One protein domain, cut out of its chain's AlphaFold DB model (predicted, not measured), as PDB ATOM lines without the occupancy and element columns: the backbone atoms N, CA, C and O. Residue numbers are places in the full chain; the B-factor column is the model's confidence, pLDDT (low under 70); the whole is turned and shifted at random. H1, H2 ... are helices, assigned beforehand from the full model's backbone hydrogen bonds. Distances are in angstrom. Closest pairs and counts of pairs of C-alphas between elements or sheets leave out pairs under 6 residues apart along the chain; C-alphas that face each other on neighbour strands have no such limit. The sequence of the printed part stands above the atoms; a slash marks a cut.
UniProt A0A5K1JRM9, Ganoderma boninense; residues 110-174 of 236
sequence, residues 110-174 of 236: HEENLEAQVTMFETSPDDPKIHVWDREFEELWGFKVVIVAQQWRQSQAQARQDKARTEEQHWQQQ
ATOM      1  N   HIS A 110      30.158  23.809  32.302       83.44
ATOM      2  CA  HIS A 110      30.667  25.123  31.905       83.44
ATOM      3  C   HIS A 110      29.556  26.178  31.915       83.44
ATOM      4  O   HIS A 110      28.373  25.849  31.972       83.44
ATOM      5  N   GLU A 111      29.948  27.456  31.898       80.69
ATOM      6  CA  GLU A 111      29.029  28.597  32.038       80.69
ATOM      7  C   GLU A 111      27.915  28.565  30.984       80.69
ATOM      8  O   GLU A 111      26.748  28.655  31.346       80.69
ATOM      9  N   GLU A 112      28.263  28.317  29.719       82.81
ATOM     10  CA  GLU A 112      27.292  28.245  28.615       82.81
ATOM     11  C   GLU A 112      26.302  27.072  28.770       82.81
ATOM     12  O   GLU A 112      25.101  27.258  28.588       82.81
ATOM     13  N   ASN A 113      26.765  25.879  29.177       81.00
ATOM     14  CA  ASN A 113      25.883  24.731  29.422       81.00
ATOM     15  C   ASN A 113      24.962  24.973  30.613       81.00
ATOM     16  O   ASN A 113      23.784  24.621  30.562       81.00
ATOM     17  N   LEU A 114      25.484  25.568  31.688       80.19
ATOM     18  CA  LEU A 114      24.664  25.913  32.841       80.19
ATOM     19  C   LEU A 114      23.620  26.960  32.462       80.19
ATOM     20  O   LEU A 114      22.473  26.851  32.882       80.19
ATOM     21  N   GLU A 115      23.995  27.973  31.687       81.25
ATOM     22  CA  GLU A 115      23.062  28.989  31.214       81.25
ATOM     23  C   GLU A 115      21.986  28.375  30.321       81.25
ATOM     24  O   GLU A 115      20.811  28.644  30.546       81.25
ATOM     25  N   ALA A 116      22.345  27.475  29.404       81.69
ATOM     26  CA  ALA A 116      21.384  26.743  28.587       81.69
ATOM     27  C   ALA A 116      20.426  25.892  29.440       81.69
ATOM     28  O   ALA A 116      19.212  25.942  29.241       81.69
ATOM     29  N   GLN A 117      20.943  25.155  30.430       75.12
ATOM     30  CA  GLN A 117      20.125  24.336  31.331       75.12
ATOM     31  C   GLN A 117      19.212  25.193  32.207       75.12
ATOM     32  O   GLN A 117      18.023  24.908  32.316       75.12
ATOM     33  N   VAL A 118      19.732  26.264  32.809       77.19
ATOM     34  CA  VAL A 118      18.917  27.169  33.624       77.19
ATOM     35  C   VAL A 118      17.885  27.886  32.763       77.19
ATOM     36  O   VAL A 118      16.733  27.958  33.163       77.19
ATOM     37  N   THR A 119      18.245  28.325  31.557       80.75
ATOM     38  CA  THR A 119      17.294  28.915  30.609       80.75
ATOM     39  C   THR A 119      16.205  27.910  30.253       80.75
ATOM     40  O   THR A 119      15.039  28.278  30.222       80.75
ATOM     41  N   MET A 120      16.529  26.629  30.050       74.75
ATOM     42  CA  MET A 120      15.525  25.580  29.827       74.75
ATOM     43  C   MET A 120      14.559  25.446  31.018       74.75
ATOM     44  O   MET A 120      13.354  25.318  30.810       74.75
ATOM     45  N   PHE A 121      15.058  25.547  32.255       70.31
ATOM     46  CA  PHE A 121      14.213  25.574  33.455       70.31
ATOM     47  C   PHE A 121      13.381  26.864  33.575       70.31
ATOM     48  O   PHE A 121      12.210  26.801  33.937       70.31
ATOM     49  N   GLU A 122      13.949  28.025  33.249       73.62
ATOM     50  CA  GLU A 122      13.289  29.335  33.338       73.62
ATOM     51  C   GLU A 122      12.260  29.563  32.219       73.62
ATOM     52  O   GLU A 122      11.264  30.251  32.431       73.62
ATOM     53  N   THR A 123      12.483  28.985  31.034       71.00
ATOM     54  CA  THR A 123      11.617  29.116  29.846       71.00
ATOM     55  C   THR A 123      10.531  28.045  29.751       71.00
ATOM     56  O   THR A 123       9.619  28.199  28.941       71.00
ATOM     57  N   SER A 124      10.548  27.025  30.622       64.81
ATOM     58  CA  SER A 124       9.412  26.115  30.863       64.81
ATOM     59  C   SER A 124       8.724  26.359  32.219       64.81
ATOM     60  O   SER A 124       8.523  25.412  32.982       64.81
ATOM     61  N   PRO A 125       8.306  27.599  32.551       59.81
ATOM     62  CA  PRO A 125       7.609  27.867  33.807       59.81
ATOM     63  C   PRO A 125       6.227  27.197  33.858       59.81
ATOM     64  O   PRO A 125       5.666  27.047  34.943       59.81
ATOM     65  N   ASP A 126       5.698  26.769  32.707       64.06
ATOM     66  CA  ASP A 126       4.366  26.186  32.562       64.06
ATOM     67  C   ASP A 126       4.345  24.652  32.588       64.06
ATOM     68  O   ASP A 126       3.264  24.077  32.458       64.06
ATOM     69  N   ASP A 127       5.481  23.962  32.771       76.12
ATOM     70  CA  ASP A 127       5.433  22.520  33.034       76.12
ATOM     71  C   ASP A 127       5.204  22.277  34.537       76.12
ATOM     72  O   ASP A 127       6.132  22.409  35.346       76.12
ATOM     73  N   PRO A 128       3.985  21.889  34.963       78.62
ATOM     74  CA  PRO A 128       3.700  21.626  36.367       78.62
ATOM     75  C   PRO A 128       4.582  20.516  36.953       78.62
ATOM     76  O   PRO A 128       4.776  20.493  38.168       78.62
ATOM     77  N   LYS A 129       5.143  19.612  36.133       77.44
ATOM     78  CA  LYS A 129       6.046  18.559  36.618       77.44
ATOM     79  C   LYS A 129       7.373  19.119  37.104       77.44
ATOM     80  O   LYS A 129       7.872  18.643  38.120       77.44
ATOM     81  N   ILE A 130       7.903  20.150  36.445       74.69
ATOM     82  CA  ILE A 130       9.163  20.787  36.845       74.69
ATOM     83  C   ILE A 130       9.026  21.391  38.249       74.69
ATOM     84  O   ILE A 130       9.907  21.201  39.081       74.69
ATOM     85  N   HIS A 131       7.889  22.020  38.564       78.00
ATOM     86  CA  HIS A 131       7.623  22.566  39.906       78.00
ATOM     87  C   HIS A 131       7.470  21.497  40.989       78.00
ATOM     88  O   HIS A 131       7.792  21.742  42.153       78.00
ATOM     89  N   VAL A 132       6.931  20.325  40.638       84.94
ATOM     90  CA  VAL A 132       6.888  19.189  41.568       84.94
ATOM     91  C   VAL A 132       8.305  18.688  41.820       84.94
ATOM     92  O   VAL A 132       8.685  18.548  42.977       84.94
ATOM     93  N   TRP A 133       9.103  18.507  40.767       80.88
ATOM     94  CA  TRP A 133      10.483  18.044  40.894       80.88
ATOM     95  C   TRP A 133      11.373  19.019  41.663       80.88
ATOM     96  O   TRP A 133      12.126  18.572  42.518       80.88
ATOM     97  N   ASP A 134      11.267  20.331  41.428       78.94
ATOM     98  CA  ASP A 134      12.049  21.334  42.170       78.94
ATOM     99  C   ASP A 134      11.693  21.320  43.667       78.94
ATOM    100  O   ASP A 134      12.573  21.374  44.523       78.94
ATOM    101  N   ARG A 135      10.407  21.141  43.999       85.62
ATOM    102  CA  ARG A 135       9.948  21.020  45.391       85.62
ATOM    103  C   ARG A 135      10.404  19.724  46.052       85.62
ATOM    104  O   ARG A 135      10.866  19.764  47.185       85.62
ATOM    105  N   GLU A 136      10.262  18.590  45.372       84.19
ATOM    106  CA  GLU A 136      10.722  17.293  45.883       84.19
ATOM    107  C   GLU A 136      12.240  17.297  46.069       84.19
ATOM    108  O   GLU A 136      12.746  16.799  47.074       84.19
ATOM    109  N   PHE A 137      12.971  17.911  45.138       80.94
ATOM    110  CA  PHE A 137      14.406  18.110  45.253       80.94
ATOM    111  C   PHE A 137      14.751  18.987  46.465       80.94
ATOM    112  O   PHE A 137      15.612  18.605  47.254       80.94
ATOM    113  N   GLU A 138      14.071  20.123  46.653       88.31
ATOM    114  CA  GLU A 138      14.266  20.993  47.819       88.31
ATOM    115  C   GLU A 138      13.960  20.260  49.133       88.31
ATOM    116  O   GLU A 138      14.719  20.384  50.092       88.31
ATOM    117  N   GLU A 139      12.893  19.460  49.182       88.12
ATOM    118  CA  GLU A 139      12.530  18.664  50.358       88.12
ATOM    119  C   GLU A 139      13.577  17.581  50.668       88.12
ATOM    120  O   GLU A 139      13.922  17.363  51.832       88.12
ATOM    121  N   LEU A 140      14.112  16.923  49.634       78.88
ATOM    122  CA  LEU A 140      15.113  15.861  49.765       78.88
ATOM    123  C   LEU A 140      16.497  16.392  50.152       78.88
ATOM    124  O   LEU A 140      17.162  15.807  51.008       78.88
ATOM    125  N   TRP A 141      16.943  17.470  49.510       79.56
ATOM    126  CA  TRP A 141      18.319  17.960  49.613       79.56
ATOM    127  C   TRP A 141      18.468  19.186  50.518       79.56
ATOM    128  O   TRP A 141      19.579  19.502  50.943       79.56
ATOM    129  N   GLY A 142      17.369  19.862  50.853       87.56
ATOM    130  CA  GLY A 142      17.357  21.039  51.721       87.56
ATOM    131  C   GLY A 142      17.824  22.329  51.043       87.56
ATOM    132  O   GLY A 142      18.141  23.297  51.734       87.56
ATOM    133  N   PHE A 143      17.904  22.361  49.709       86.38
ATOM    134  CA  PHE A 143      18.239  23.565  48.951       86.38
ATOM    135  C   PHE A 143      17.594  23.565  47.563       86.38
ATOM    136  O   PHE A 143      17.344  22.517  46.974       86.38
ATOM    137  N   LYS A 144      17.375  24.765  47.017       82.19
ATOM    138  CA  LYS A 144      16.857  24.961  45.658       82.19
ATOM    139  C   LYS A 144      17.982  24.949  44.633       82.19
ATOM    140  O   LYS A 144      18.972  25.667  44.806       82.19
ATOM    141  N   VAL A 145      17.791  24.226  43.529       74.94
ATOM    142  CA  VAL A 145      18.763  24.158  42.418       74.94
ATOM    143  C   VAL A 145      19.087  25.554  41.887       74.94
ATOM    144  O   VAL A 145      20.255  25.902  41.713       74.94
ATOM    145  N   VAL A 146      18.063  26.398  41.728       77.81
ATOM    146  CA  VAL A 146      18.202  27.777  41.234       77.81
ATOM    147  C   VAL A 146      19.117  28.620  42.128       77.81
ATOM    148  O   VAL A 146      19.926  29.401  41.628       77.81
ATOM    149  N   ILE A 147      19.049  28.441  43.453       83.50
ATOM    150  CA  ILE A 147      19.899  29.183  44.394       83.50
ATOM    151  C   ILE A 147      21.361  28.766  44.234       83.50
ATOM    152  O   ILE A 147      22.235  29.630  44.178       83.50
ATOM    153  N   VAL A 148      21.637  27.464  44.121       79.06
ATOM    154  CA  VAL A 148      23.007  26.957  43.951       79.06
ATOM    155  C   VAL A 148      23.598  27.408  42.619       79.06
ATOM    156  O   VAL A 148      24.737  27.878  42.586       79.06
ATOM    157  N   ALA A 149      22.821  27.352  41.535       75.62
ATOM    158  CA  ALA A 149      23.244  27.868  40.236       75.62
ATOM    159  C   ALA A 149      23.586  29.368  40.314       75.62
ATOM    160  O   ALA A 149      24.638  29.796  39.836       75.62
ATOM    161  N   GLN A 150      22.750  30.164  40.990       81.81
ATOM    162  CA  GLN A 150      22.990  31.594  41.185       81.81
ATOM    163  C   GLN A 150      24.252  31.870  42.019       81.81
ATOM    164  O   GLN A 150      25.056  32.728  41.655       81.81
ATOM    165  N   GLN A 151      24.451  31.138  43.116       85.69
ATOM    166  CA  GLN A 151      25.649  31.254  43.953       85.69
ATOM    167  C   GLN A 151      26.916  30.894  43.173       85.69
ATOM    168  O   GLN A 151      27.926  31.592  43.265       85.69
ATOM    169  N   TRP A 152      26.860  29.842  42.356       82.81
ATOM    170  CA  TRP A 152      27.976  29.455  41.503       82.81
ATOM    171  C   TRP A 152      28.322  30.549  40.485       82.81
ATOM    172  O   TRP A 152      29.493  30.911  40.361       82.81
ATOM    173  N   ARG A 153      27.322  31.158  39.826       81.62
ATOM    174  CA  ARG A 153      27.538  32.305  38.920       81.62
ATOM    175  C   ARG A 153      28.243  33.462  39.627       81.62
ATOM    176  O   ARG A 153      29.202  34.017  39.093       81.62
ATOM    177  N   GLN A 154      27.798  33.804  40.837       87.94
ATOM    178  CA  GLN A 154      28.420  34.859  41.645       87.94
ATOM    179  C   GLN A 154      29.879  34.526  41.969       87.94
ATOM    180  O   GLN A 154      30.753  35.373  41.793       87.94
ATOM    181  N   SER A 155      30.156  33.279  42.357       88.88
ATOM    182  CA  SER A 155      31.519  32.814  42.623       88.88
ATOM    183  C   SER A 155      32.416  32.908  41.385       88.88
ATOM    184  O   SER A 155      33.573  33.310  41.501       88.88
ATOM    185  N   GLN A 156      31.905  32.573  40.197       82.69
ATOM    186  CA  GLN A 156      32.657  32.683  38.941       82.69
ATOM    187  C   GLN A 156      32.903  34.139  38.535       82.69
ATOM    188  O   GLN A 156      33.987  34.488  38.062       82.69
ATOM    189  N   ALA A 157      31.908  35.012  38.712       86.94
ATOM    190  CA  ALA A 157      32.061  36.442  38.466       86.94
ATOM    191  C   ALA A 157      33.127  37.051  39.391       86.94
ATOM    192  O   ALA A 157      33.979  37.812  38.934       86.94
ATOM    193  N   GLN A 158      33.133  36.654  40.665       93.12
ATOM    194  CA  GLN A 158      34.135  37.086  41.632       93.12
ATOM    195  C   GLN A 158      35.540  36.592  41.260       93.12
ATOM    196  O   GLN A 158      36.467  37.395  41.197       93.12
ATOM    197  N   ALA A 159      35.694  35.313  40.905       91.06
ATOM    198  CA  ALA A 159      36.979  34.762  40.469       91.06
ATOM    199  C   ALA A 159      37.547  35.495  39.236       91.06
ATOM    200  O   ALA A 159      38.750  35.747  39.158       91.06
ATOM    201  N   ARG A 160      36.682  35.894  38.289       90.81
ATOM    202  CA  ARG A 160      37.071  36.720  37.134       90.81
ATOM    203  C   ARG A 160      37.539  38.117  37.550       90.81
ATOM    204  O   ARG A 160      38.553  38.583  37.033       90.81
ATOM    205  N   GLN A 161      36.848  38.764  38.489       94.31
ATOM    206  CA  GLN A 161      37.250  40.076  39.011       94.31
ATOM    207  C   GLN A 161      38.594  40.016  39.745       94.31
ATOM    208  O   GLN A 161      39.448  40.875  39.533       94.31
ATOM    209  N   ASP A 162      38.808  38.993  40.569       94.38
ATOM    210  CA  ASP A 162      40.052  38.818  41.319       94.38
ATOM    211  C   ASP A 162      41.237  38.539  40.388       94.38
ATOM    212  O   ASP A 162      42.324  39.102  40.563       94.38
ATOM    213  N   LYS A 163      41.016  37.740  39.336       94.75
ATOM    214  CA  LYS A 163      42.009  37.518  38.282       94.75
ATOM    215  C   LYS A 163      42.353  38.819  37.551       94.75
ATOM    216  O   LYS A 163      43.532  39.145  37.450       94.75
ATOM    217  N   ALA A 164      41.349  39.588  37.121       94.94
ATOM    218  CA  ALA A 164      41.560  40.865  36.436       94.94
ATOM    219  C   ALA A 164      42.346  41.865  37.305       94.94
ATOM    220  O   ALA A 164      43.307  42.471  36.840       94.94
ATOM    221  N   ARG A 165      42.013  41.968  38.599       95.50
ATOM    222  CA  ARG A 165      42.753  42.812  39.554       95.50
ATOM    223  C   ARG A 165      44.208  42.381  39.710       95.50
ATOM    224  O   ARG A 165      45.093  43.227  39.795       95.50
ATOM    225  N   THR A 166      44.461  41.077  39.754       94.56
ATOM    226  CA  THR A 166      45.822  40.536  39.884       94.56
ATOM    227  C   THR A 166      46.649  40.826  38.629       94.56
ATOM    228  O   THR A 166      47.811  41.218  38.726       94.56
ATOM    229  N   GLU A 167      46.047  40.685  37.446       94.25
ATOM    230  CA  GLU A 167      46.683  41.020  36.168       94.25
ATOM    231  C   GLU A 167      46.982  42.524  36.056       94.25
ATOM    232  O   GLU A 167      48.079  42.894  35.639       94.25
ATOM    233  N   GLU A 168      46.072  43.395  36.504       92.62
ATOM    234  CA  GLU A 168      46.299  44.846  36.573       92.62
ATOM    235  C   GLU A 168      47.441  45.217  37.526       92.62
ATOM    236  O   GLU A 168      48.295  46.033  37.175       92.62
ATOM    237  N   GLN A 169      47.498  44.603  38.712       91.50
ATOM    238  CA  GLN A 169      48.593  44.820  39.663       91.50
ATOM    239  C   GLN A 169      49.938  44.386  39.075       91.50
ATOM    240  O   GLN A 169      50.921  45.124  39.155       91.50
ATOM    241  N   HIS A 170      49.974  43.215  38.437       91.69
ATOM    242  CA  HIS A 170      51.170  42.713  37.772       91.69
ATOM    243  C   HIS A 170      51.609  43.633  36.620       91.69
ATOM    244  O   HIS A 170      52.797  43.926  36.477       91.69
ATOM    245  N   TRP A 171      50.661  44.156  35.837       91.62
ATOM    246  CA  TRP A 171      50.938  45.109  34.764       91.62
ATOM    247  C   TRP A 171      51.481  46.447  35.286       91.62
ATOM    248  O   TRP A 171      52.471  46.953  34.758       91.62
ATOM    249  N   GLN A 172      50.906  46.996  36.361       86.88
ATOM    250  CA  GLN A 172      51.410  48.219  36.999       86.88
ATOM    251  C   GLN A 172      52.824  48.033  37.563       86.88
ATOM    252  O   GLN A 172      53.665  48.920  37.414       86.88
ATOM    253  N   GLN A 173      53.116  46.870  38.153       86.12
ATOM    254  CA  GLN A 173      54.442  46.567  38.690       86.12
ATOM    255  C   GLN A 173      55.502  46.407  37.591       86.12
ATOM    256  O   GLN A 173      56.649  46.793  37.796       86.12
ATOM    257  N   GLN A 174      55.137  45.910  36.405       83.06
ATOM    258  CA  GLN A 174      56.061  45.862  35.263       83.06
ATOM    259  C   GLN A 174      56.337  47.238  34.638       83.06
ATOM    260  O   GLN A 174      57.379  47.419  34.011       83.06
TER     261      GLN A 174
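Overview. This is residues 110 to 174 of the 236 residues of a protein of Ganoderma boninense (UniProt A0A5K1JRM9). One very long helix, H3, makes the length of this model, and two shorter helices gather at its beginning: H2 stands crosswise there, and H1 runs back beside the first part of H3, giving a hook with one short and one long arm. The far part of the long arm, residues 157 to 174, sticks out free of the rest. The printed part has 65 residues, with three named helices in the order H1, H2, H3 and no named strand; the class is all helix. It is extended, with a radius of gyration of the C-alphas of 17.5 A, and the C-alphas span 57 by 24 by 14 A.

Arrangement. Start with H1, residues 111 to 123, and go on to H2, residues 128 to 141. These two are close but not clearly touching: look at the C-alphas of Phe 121 and Ile 130, their closest, 7.7 A apart. Their lines stand at a steep tilt of 57 degrees, and they run opposite ways. Next comes H3, residues 145 to 174, which touches H1 with residues 146 to 153 alone; the closest C-alphas, of Val 118 and Val 146, are 7.7 A apart. H1 and H3 run opposite ways at a shallow tilt of 32 degrees, only just short of steep. H2 and H3 only just touch, with 3 pairs of C-alphas within 8 A, between residues 134 to 138 of H2 and residue 145 of H3; the closest C-alphas, of Asp 134 and Val 145, are 7.3 A apart. Their lines are only just about perpendicular, at 72 degrees. Along the backbones of H1, H2 and H3, you will find every O i to N i+4 pair within hydrogen-bond range.

Along the chain. Find C-alpha 111 at (29.029, 28.597, 32.038); from there H1 runs 17.6 A to C-alpha 123. H2 begins at C-alpha 128, at (3.700, 21.626, 36.367), and covers 20.1 A to C-alpha 141. H3 runs 43.7 A from C-alpha 145 to C-alpha 174 at (56.061, 45.862, 35.263).

Size, cuts and confidence. Look at Pro 128 and Gln 174 for the two C-alphas farthest apart, 57.7 A. Without the stretches that stand free, residues 123 to 129 and 157 to 174, the body of 40 residues spans 27 by 20 by 12 A. The printed part has no cut, and both links, H1 to H2 and H2 to H3, are tight. In the B-factor column, the mean pLDDT of the printed part is 82.8; residues 124 to 126 are under 70.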